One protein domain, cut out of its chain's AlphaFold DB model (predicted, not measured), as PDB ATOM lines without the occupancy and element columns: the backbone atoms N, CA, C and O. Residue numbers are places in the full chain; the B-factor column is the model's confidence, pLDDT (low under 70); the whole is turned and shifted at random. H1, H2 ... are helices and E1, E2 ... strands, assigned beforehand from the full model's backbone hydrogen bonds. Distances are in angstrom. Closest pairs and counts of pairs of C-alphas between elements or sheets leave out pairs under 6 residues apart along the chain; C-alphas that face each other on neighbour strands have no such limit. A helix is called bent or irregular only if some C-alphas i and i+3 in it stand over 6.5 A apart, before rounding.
ATOM      1  N   SER A  52      15.795  38.313 -30.564       75.19
ATOM      2  CA  SER A  52      16.343  37.033 -31.029       75.19
ATOM      3  C   SER A  52      17.544  37.212 -31.965       75.19
ATOM      4  O   SER A  52      18.368  36.307 -32.090       75.19
ATOM      5  N   SER A  53      17.694  38.398 -32.570       80.69
ATOM      6  CA  SER A  53      18.836  38.727 -33.425       80.69
ATOM      7  C   SER A  53      20.053  39.252 -32.654       80.69
ATOM      8  O   SER A  53      21.069  39.567 -33.275       80.69
ATOM      9  N   PHE A  54      19.954  39.429 -31.334       85.00
ATOM     10  CA  PHE A  54      21.020  40.012 -30.523       85.00
ATOM     11  C   PHE A  54      22.062  38.956 -30.172       85.00
ATOM     12  O   PHE A  54      21.740  37.814 -29.840       85.00
ATOM     13  N   SER A  55      23.334  39.353 -30.187       88.94
ATOM     14  CA  SER A  55      24.389  38.513 -29.634       88.94
ATOM     15  C   SER A  55      24.234  38.378 -28.118       88.94
ATOM     16  O   SER A  55      23.662  39.236 -27.438       88.94
ATOM     17  N   LYS A  56      24.815  37.312 -27.563       90.31
ATOM     18  CA  LYS A  56      24.855  37.089 -26.115       90.31
ATOM     19  C   LYS A  56      25.379  38.318 -25.353       90.31
ATOM     20  O   LYS A  56      24.758  38.729 -24.379       90.31
ATOM     21  N   ASP A  57      26.472  38.922 -25.817       90.12
ATOM     22  CA  ASP A  57      27.093  40.085 -25.171       90.12
ATOM     23  C   ASP A  57      26.175  41.319 -25.175       90.12
ATOM     24  O   ASP A  57      26.178  42.110 -24.231       90.12
ATOM     25  N   GLU A  58      25.380  41.513 -26.230       87.69
ATOM     26  CA  GLU A  58      24.402  42.606 -26.301       87.69
ATOM     27  C   GLU A  58      23.236  42.375 -25.336       87.69
ATOM     28  O   GLU A  58      22.813  43.308 -24.652       87.69
ATOM     29  N   LEU A  59      22.768  41.130 -25.222       90.31
ATOM     30  CA  LEU A  59      21.744  40.740 -24.252       90.31
ATOM     31  C   LEU A  59      22.244  40.905 -22.810       90.31
ATOM     32  O   LEU A  59      21.535  41.469 -21.978       90.31
ATOM     33  N   GLU A  60      23.484  40.513 -22.511       91.62
ATOM     34  CA  GLU A  60      24.091  40.727 -21.189       91.62
ATOM     35  C   GLU A  60      24.201  42.222 -20.844       91.62
ATOM     36  O   GLU A  60      23.923  42.621 -19.712       91.62
ATOM     37  N   ARG A  61      24.515  43.091 -21.818       87.06
ATOM     38  CA  ARG A  61      24.511  44.557 -21.618       87.06
ATOM     39  C   ARG A  61      23.123  45.126 -21.334       87.06
ATOM     40  O   ARG A  61      23.023  46.176 -20.701       87.06
ATOM     41  N   LEU A  62      22.076  44.451 -21.798       85.00
ATOM     42  CA  LEU A  62      20.679  44.766 -21.500       85.00
ATOM     43  C   LEU A  62      20.185  44.119 -20.198       85.00
ATOM     44  O   LEU A  62      19.033  44.328 -19.819       85.00
ATOM     45  N   GLY A  63      21.052  43.382 -19.498       90.12
ATOM     46  CA  GLY A  63      20.778  42.744 -18.213       90.12
ATOM     47  C   GLY A  63      20.130  41.369 -18.314       90.12
ATOM     48  O   GLY A  63      19.656  40.863 -17.304       90.12
ATOM     49  N   PHE A  64      20.109  40.751 -19.495       93.31
ATOM     50  CA  PHE A  64      19.756  39.340 -19.602       93.31
ATOM     51  C   PHE A  64      20.863  38.474 -19.004       93.31
ATOM     52  O   PHE A  64      22.049  38.786 -19.114       93.31
ATOM     53  N   SER A  65      20.473  37.341 -18.427       94.62
ATOM     54  CA  SER A  65      21.405  36.423 -17.770       94.62
ATOM     55  C   SER A  65      21.394  35.055 -18.433       94.62
ATOM     56  O   SER A  65      20.338  34.455 -18.620       94.62
ATOM     57  N   ALA A  66      22.575  34.530 -18.758       94.12
ATOM     58  CA  ALA A  66      22.696  33.186 -19.308       94.12
ATOM     59  C   ALA A  66      22.261  32.127 -18.284       94.12
ATOM     60  O   ALA A  66      22.747  32.097 -17.151       94.12
ATOM     61  N   TYR A  67      21.392  31.215 -18.706       93.88
ATOM     62  CA  TYR A  67      20.935  30.084 -17.914       93.88
ATOM     63  C   TYR A  67      21.057  28.795 -18.713       93.88
ATOM     64  O   TYR A  67      20.536  28.659 -19.821       93.88
ATOM     65  N   LYS A  68      21.760  27.827 -18.133       93.38
ATOM     66  CA  LYS A  68      21.988  26.523 -18.741       93.38
ATOM     67  C   LYS A  68      20.894  25.558 -18.299       93.38
ATOM     68  O   LYS A  68      20.909  25.104 -17.160       93.38
ATOM     69  N   ILE A  69      19.984  25.226 -19.212       92.06
ATOM     70  CA  ILE A  69      18.911  24.249 -18.971       92.06
ATOM     71  C   ILE A  69      19.511  22.843 -18.858       92.06
ATOM     72  O   ILE A  69      19.190  22.073 -17.960       92.06
ATOM     73  N   ASN A  70      20.415  22.503 -19.779       88.31
ATOM     74  CA  ASN A  70      21.107  21.214 -19.824       88.31
ATOM     75  C   ASN A  70      22.476  21.355 -20.515       88.31
ATOM     76  O   ASN A  70      22.905  22.453 -20.860       88.31
ATOM     77  N   SER A  71      23.201  20.249 -20.714       86.50
ATOM     78  CA  SER A  71      24.537  20.255 -21.333       86.50
ATOM     79  C   SER A  71      24.591  20.913 -22.717       86.50
ATOM     80  O   SER A  71      25.640  21.457 -23.054       86.50
ATOM     81  N   SER A  72      23.485  20.900 -23.464       84.81
ATOM     82  CA  SER A  72      23.380  21.343 -24.860       84.81
ATOM     83  C   SER A  72      22.562  22.617 -25.083       84.81
ATOM     84  O   SER A  72      22.555  23.123 -26.199       84.81
ATOM     85  N   GLN A  73      21.873  23.143 -24.066       88.44
ATOM     86  CA  GLN A  73      20.944  24.262 -24.233       88.44
ATOM     87  C   GLN A  73      21.187  25.353 -23.191       88.44
ATOM     88  O   GLN A  73      21.123  25.110 -21.982       88.44
ATOM     89  N   THR A  74      21.447  26.564 -23.681       92.12
ATOM     90  CA  THR A  74      21.550  27.791 -22.885       92.12
ATOM     91  C   THR A  74      20.542  28.797 -23.413       92.12
ATOM     92  O   THR A  74      20.397  28.950 -24.622       92.12
ATOM     93  N   ILE A  75      19.850  29.466 -22.502       93.81
ATOM     94  CA  ILE A  75      18.910  30.546 -22.794       93.81
ATOM     95  C   ILE A  75      19.379  31.819 -22.099       93.81
ATOM     96  O   ILE A  75      20.176  31.759 -21.162       93.81
ATOM     97  N   MET A  76      18.866  32.962 -22.530       95.38
ATOM     98  CA  MET A  76      19.087  34.251 -21.881       95.38
ATOM     99  C   MET A  76      17.810  34.646 -21.155       95.38
ATOM    100  O   MET A  76      16.820  34.994 -21.797       95.38
ATOM    101  N   LEU A  77      17.819  34.543 -19.826       95.12
ATOM    102  CA  LEU A  77      16.681  34.896 -18.984       95.12
ATOM    103  C   LEU A  77      16.331  36.368 -19.159       95.12
ATOM    104  O   LEU A  77      17.215  37.227 -19.140       95.12
ATOM    105  N   ILE A  78      15.036  36.634 -19.301       93.56
ATOM    106  CA  ILE A  78      14.505  37.974 -19.536       93.56
ATOM    107  C   ILE A  78      14.451  38.712 -18.194       93.56
ATOM    108  O   ILE A  78      13.743  38.259 -17.292       93.56
ATOM    109  N   PRO A  79      15.152  39.844 -18.012       92.31
ATOM    110  CA  PRO A  79      14.990  40.645 -16.807       92.31
ATOM    111  C   PRO A  79      13.589  41.273 -16.797       92.31
ATOM    112  O   PRO A  79      13.082  41.695 -17.835       92.31
ATOM    113  N   VAL A  80      12.950  41.360 -15.629       89.75
ATOM    114  CA  VAL A  80      11.522  41.734 -15.514       89.75
ATOM    115  C   VAL A  80      11.223  43.099 -16.139       89.75
ATOM    116  O   VAL A  80      10.183  43.285 -16.768       89.75
ATOM    117  N   TYR A  81      12.155  44.050 -16.034       84.31
ATOM    118  CA  TYR A  81      11.985  45.371 -16.636       84.31
ATOM    119  C   TYR A  81      12.017  45.353 -18.171       84.31
ATOM    120  O   TYR A  81      11.568  46.324 -18.765       84.31
ATOM    121  N   MET A  82      12.523  44.290 -18.812       87.00
ATOM    122  CA  MET A  82      12.544  44.156 -20.274       87.00
ATOM    123  C   MET A  82      11.253  43.557 -20.853       87.00
ATOM    124  O   MET A  82      11.055  43.618 -22.063       87.00
ATOM    125  N   ILE A  83      10.359  43.006 -20.023       86.31
ATOM    126  CA  ILE A  83       9.142  42.322 -20.498       86.31
ATOM    127  C   ILE A  83       8.261  43.221 -21.382       86.31
ATOM    128  O   ILE A  83       7.877  42.766 -22.455       86.31
ATOM    129  N   PRO A  84       7.990  44.495 -21.033       81.69
ATOM    130  CA  PRO A  84       7.136  45.358 -21.855       81.69
ATOM    131  C   PRO A  84       7.717  45.735 -23.227       81.69
ATOM    132  O   PRO A  84       7.034  46.393 -24.007       81.69
ATOM    133  N   PHE A  85       8.977  45.381 -23.503       80.25
ATOM    134  CA  PHE A  85       9.657  45.665 -24.768       80.25
ATOM    135  C   PHE A  85       9.672  44.477 -25.725       80.25
ATOM    136  O   PHE A  85      10.001  44.645 -26.894       80.25
ATOM    137  N   LEU A  86       9.368  43.281 -25.227       83.38
ATOM    138  CA  LEU A  86       9.320  42.080 -26.042       83.38
ATOM    139  C   LEU A  86       7.946  41.999 -26.721       83.38
ATOM    140  O   LEU A  86       6.932  42.176 -26.043       83.38
ATOM    141  N   PRO A  87       7.884  41.704 -28.030       85.56
ATOM    142  CA  PRO A  87       6.624  41.396 -28.694       85.56
ATOM    143  C   PRO A  87       5.857  40.294 -27.950       85.56
ATOM    144  O   PRO A  87       6.447  39.297 -27.525       85.56
ATOM    145  N   ASN A  88       4.540  40.440 -27.800       85.69
ATOM    146  CA  ASN A  88       3.716  39.463 -27.073       85.69
ATOM    147  C   ASN A  88       3.783  38.052 -27.688       85.69
ATOM    148  O   ASN A  88       3.597  37.060 -26.985       85.69
ATOM    149  N   ASP A  89       4.073  37.957 -28.987       88.62
ATOM    150  CA  ASP A  89       4.247  36.717 -29.743       88.62
ATOM    151  C   ASP A  89       5.680  36.147 -29.690       88.62
ATOM    152  O   ASP A  89       5.963  35.147 -30.350       88.62
ATOM    153  N   THR A  90       6.574  36.722 -28.877       88.62
ATOM    154  CA  THR A  90       7.949  36.225 -28.700       88.62
ATOM    155  C   THR A  90       7.942  34.775 -28.205       88.62
ATOM    156  O   THR A  90       7.352  34.467 -27.163       88.62
ATOM    157  N   GLU A  91       8.639  33.879 -28.919       92.25
ATOM    158  CA  GLU A  91       8.901  32.518 -28.440       92.25
ATOM    159  C   GLU A  91       9.914  32.568 -27.290       92.25
ATOM    160  O   GLU A  91      11.041  33.044 -27.438       92.25
ATOM    161  N   VAL A  92       9.514  32.039 -26.138       93.12
ATOM    162  CA  VAL A  92      10.349  31.938 -24.943       93.12
ATOM    163  C   VAL A  92      10.448  30.491 -24.485       93.12
ATOM    164  O   VAL A  92       9.559  29.669 -24.712       93.12
ATOM    165  N   ILE A  93      11.551  30.171 -23.826       94.31
ATOM    166  CA  ILE A  93      11.866  28.836 -23.331       94.31
ATOM    167  C   ILE A  93      11.972  28.928 -21.815       94.31
ATOM    168  O   ILE A  93      12.731  29.746 -21.294       94.31
ATOM    169  N   SER A  94      11.210  28.105 -21.103       93.94
ATOM    170  CA  SER A  94      11.300  28.031 -19.645       93.94
ATOM    171  C   SER A  94      12.659  27.491 -19.201       93.94
ATOM    172  O   SER A  94      13.341  26.778 -19.940       93.94
ATOM    173  N   ILE A  95      13.015  27.719 -17.939       93.12
ATOM    174  CA  ILE A  95      14.185  27.082 -17.311       93.12
ATOM    175  C   ILE A  95      14.130  25.541 -17.302       93.12
ATOM    176  O   ILE A  95      15.149  24.899 -17.059       93.12
ATOM    177  N   PHE A  96      12.970  24.943 -17.593       93.31
ATOM    178  CA  PHE A  96      12.785  23.496 -17.724       93.31
ATOM    179  C   PHE A  96      12.842  22.995 -19.178       93.31
ATOM    180  O   PHE A  96      12.805  21.789 -19.403       93.31
ATOM    181  N   GLY A  97      12.966  23.889 -20.166       92.75
ATOM    182  CA  GLY A  97      13.075  23.545 -21.591       92.75
ATOM    183  C   GLY A  97      11.778  23.651 -22.393       92.75
ATOM    184  O   GLY A  97      11.822  23.561 -23.620       92.75
ATOM    185  N   ASP A  98      10.637  23.893 -21.745       93.12
ATOM    186  CA  ASP A  98       9.350  24.034 -22.434       93.12
ATOM    187  C   ASP A  98       9.257  25.355 -23.204       93.12
ATOM    188  O   ASP A  98       9.483  26.425 -22.633       93.12
ATOM    189  N   LYS A  99       8.862  25.278 -24.479       94.00
ATOM    190  CA  LYS A  99       8.600  26.438 -25.341       94.00
ATOM    191  C   LYS A  99       7.198  27.004 -25.117       94.00
ATOM    192  O   LYS A  99       6.227  26.249 -25.027       94.00
ATOM    193  N   ARG A 100       7.084  28.329 -25.071       93.38
ATOM    194  CA  ARG A 100       5.833  29.083 -24.914       93.38
ATOM    195  C   ARG A 100       5.882  30.378 -25.723       93.38
ATOM    196  O   ARG A 100       6.941  30.800 -26.170       93.38
ATOM    197  N   ILE A 101       4.723  31.009 -25.862       91.88
ATOM    198  CA  ILE A 101       4.596  32.397 -26.312       91.88
ATOM    199  C   ILE A 101       4.522  33.286 -25.072       91.88
ATOM    200  O   ILE A 101       3.804  32.921 -24.139       91.88
ATOM    201  N   LEU A 102       5.243  34.411 -25.063       88.06
ATOM    202  CA  LEU A 102       5.373  35.307 -23.906       88.06
ATOM    203  C   LEU A 102       4.021  35.719 -23.298       88.06
ATOM    204  O   LEU A 102       3.877  35.675 -22.084       88.06
ATOM    205  N   ASP A 103       3.007  36.026 -24.108       86.50
ATOM    206  CA  ASP A 103       1.659  36.391 -23.622       86.50
ATOM    207  C   ASP A 103       0.966  35.287 -22.789       86.50
ATOM    208  O   ASP A 103       0.029  35.543 -22.039       86.50
ATOM    209  N   ASN A 104       1.439  34.042 -22.900       83.25
ATOM    210  CA  ASN A 104       0.870  32.861 -22.250       83.25
ATOM    211  C   ASN A 104       1.757  32.299 -21.124       83.25
ATOM    212  O   ASN A 104       1.639  31.111 -20.797       83.25
ATOM    213  N   VAL A 105       2.674  33.092 -20.562       83.25
ATOM    214  CA  VAL A 105       3.538  32.647 -19.457       83.25
ATOM    215  C   VAL A 105       3.118  33.236 -18.117       83.25
ATOM    216  O   VAL A 105       2.646  34.367 -18.027       83.25
ATOM    217  N   ASP A 106       3.317  32.455 -17.056       83.25
ATOM    218  CA  ASP A 106       3.258  32.970 -15.689       83.25
ATOM    219  C   ASP A 106       4.490  33.847 -15.409       83.25
ATOM    220  O   ASP A 106       5.608  33.513 -15.817       83.25
ATOM    221  N   PHE A 107       4.292  34.950 -14.690       79.12
ATOM    222  CA  PHE A 107       5.341  35.881 -14.274       79.12
ATOM    223  C   PHE A 107       6.052  35.365 -13.008       79.12
ATOM    224  O   PHE A 107       6.172  36.083 -12.018       79.12
ATOM    225  N   ASP A 108       6.531  34.112 -13.034       84.62
ATOM    226  CA  ASP A 108       7.425  33.581 -11.990       84.62
ATOM    227  C   ASP A 108       8.783  34.277 -12.128       84.62
ATOM    228  O   ASP A 108       9.551  33.992 -13.057       84.62
ATOM    229  N   ASP A 109       9.061  35.231 -11.238       83.88
ATOM    230  CA  ASP A 109      10.337  35.928 -11.187       83.88
ATOM    231  C   ASP A 109      11.308  35.266 -10.196       83.88
ATOM    232  O   ASP A 109      10.985  34.900  -9.065       83.88
ATOM    233  N   ARG A 110      12.554  35.097 -10.634       81.62
ATOM    234  CA  ARG A 110      13.647  34.501  -9.865       81.62
ATOM    235  C   ARG A 110      14.834  35.446  -9.904       81.62
ATOM    236  O   ARG A 110      15.624  35.445 -10.844       81.62
ATOM    237  N   GLY A 111      14.954  36.277  -8.871       83.88
ATOM    238  CA  GLY A 111      16.057  37.235  -8.765       83.88
ATOM    239  C   GLY A 111      15.997  38.317  -9.846       83.88
ATOM    240  O   GLY A 111      17.011  38.614 -10.477       83.88
ATOM    241  N   GLY A 112      14.805  38.871 -10.092       88.94
ATOM    242  CA  GLY A 112      14.604  39.963 -11.050       88.94
ATOM    243  C   GLY A 112      14.578  39.539 -12.520       88.94
ATOM    244  O   GLY A 112      14.556  40.405 -13.394       88.94
ATOM    245  N   HIS A 113      14.548  38.234 -12.795       94.50
ATOM    246  CA  HIS A 113      14.393  37.665 -14.130       94.50
ATOM    247  C   HIS A 113      13.179  36.749 -14.179       94.50
ATOM    248  O   HIS A 113      12.902  36.050 -13.211       94.50
ATOM    249  N   LEU A 114      12.496  36.714 -15.313       94.12
ATOM    250  CA  LEU A 114      11.447  35.745 -15.585       94.12
ATOM    251  C   LEU A 114      12.054  34.329 -15.633       94.12
ATOM    252  O   LEU A 114      13.159  34.138 -16.148       94.12
ATOM    253  N   ALA A 115      11.320  33.308 -15.184       94.38
ATOM    254  CA  ALA A 115      11.696  31.895 -15.329       94.38
ATOM    255  C   ALA A 115      11.633  31.378 -16.789       94.38
ATOM    256  O   ALA A 115      11.563  30.169 -17.031       94.38
ATOM    257  N   TYR A 116      11.680  32.294 -17.761       94.69
ATOM    258  CA  TYR A 116      11.831  32.026 -19.181       94.69
ATOM    259  C   TYR A 116      12.884  32.955 -19.786       94.69
ATOM    260  O   TYR A 116      13.156  34.056 -19.299       94.69
ATOM    261  N   GLY A 117      13.465  32.498 -20.882       93.56
ATOM    262  CA  GLY A 117      14.451  33.235 -21.646       93.56
ATOM    263  C   GLY A 117      14.302  33.013 -23.139       93.56
ATOM    264  O   GLY A 117      13.527  32.170 -23.589       93.56
ATOM    265  N   ILE A 118      15.084  33.759 -23.905       92.75
ATOM    266  CA  ILE A 118      15.203  33.594 -25.354       92.75
ATOM    267  C   ILE A 118      16.410  32.713 -25.681       92.75
ATOM    268  O   ILE A 118      17.411  32.714 -24.957       92.75
ATOM    269  N   SER A 119      16.317  31.933 -26.755       88.00
ATOM    270  CA  SER A 119      17.473  31.197 -27.270       88.00
ATOM    271  C   SER A 119      18.414  32.168 -27.977       88.00
ATOM    272  O   SER A 119      17.951  33.039 -28.706       88.00
ATOM    273  N   VAL A 120      19.722  31.977 -27.814       76.88
ATOM    274  CA  VAL A 120      20.739  32.644 -28.644       76.88
ATOM    275  C   VAL A 120      21.281  31.603 -29.614       76.88
ATOM    276  O   VAL A 120      21.445  30.444 -29.220       76.88
TER     277      VAL A 120
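This is residues 52 to 120 of the 121 residues of an uncharacterized protein of Paenibacillus sp. Leaf72 (UniProt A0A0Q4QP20). Two strand hairpins, E1 with E2 and E3 with E4, are joined into one small, strongly twisted sheet by the last strand, E5, which runs between E2 and E3. Two short helices, H1 and H2, only graze this sheet at separate places, and a long link from E4 to E5 has no named element. The printed part has 69 residues with two named helices and five named strands, in the order H1 E1 E2 H2 E3 E4 E5; the sheet runs E1 E2 E5 E3 E4, all antiparallel, and the class is mixed, helices and strands. The whole is compact, with a radius of gyration of the C-alphas of 10.8 A, and rounded, with spans of 27 by 24 by 24 A.

H1, residues 56 to 61, only grazes the sheet, with its residues 56 to 60. E1, residues 65 to 70, is an edge strand and forms a hairpin with E2, residues 73 to 79; N 67 and O 75 are 2.8 A apart, within hydrogen-bond range. The closest C-alphas of H1 and E2 are those of Leu 59 and Met 76, 7.4 A apart. H2, residues 80 to 85, is apart from H1 and only grazes the sheet, with its residues 80 to 83. E3, residues 91 to 94, forms a hairpin with the edge strand E4, residues 99 to 101; N 100 and O 92 are 2.8 A apart. E5, residues 113 to 119, is antiparallel to E2 at 132 degrees, with N 76 and O 118 2.8 A apart, and to E3 at 124 degrees, with N 93 and O 117 2.8 A apart. The pairing of E3 is staggered: residues 91 to 93 pair with E4 and residues 93 to 94 with E5. The closest C-alphas of H2 and E5 are those of Val 80 and His 113, 5.2 A apart. E2, H2 and E3 form a split strand-helix-strand unit, two strands that follow each other among the strands with a helix between them in the chain and E5 between them in the sheet, and its crossover is right-handed. Every O i to N i+4 pair of H1 is within hydrogen-bond range; in H2 0 of 2 are, but 2 of 3 O i to N i+3 pairs are.

H1 begins at C-alpha 56, (24.855, 37.089, -26.115), and is 8.7 A long. E1 measures 15.3 A and E2 18.9 A. H2, 10.2 A long, is irregular, with C-alphas 81 and 84 7.1 A apart. E3 measures 10.2 A and E4 7.2 A. E5, 15.0 A long, ends at C-alpha 119, (17.473, 31.197, -27.270).

The two C-alphas farthest apart, those of Ser 71 and Pro 84, are 30.5 A apart. The printed part has no cut, and its one long link, E4 to E5, has 11 residues. The mean pLDDT of the printed part is 88.9, and no printed residue is under 70.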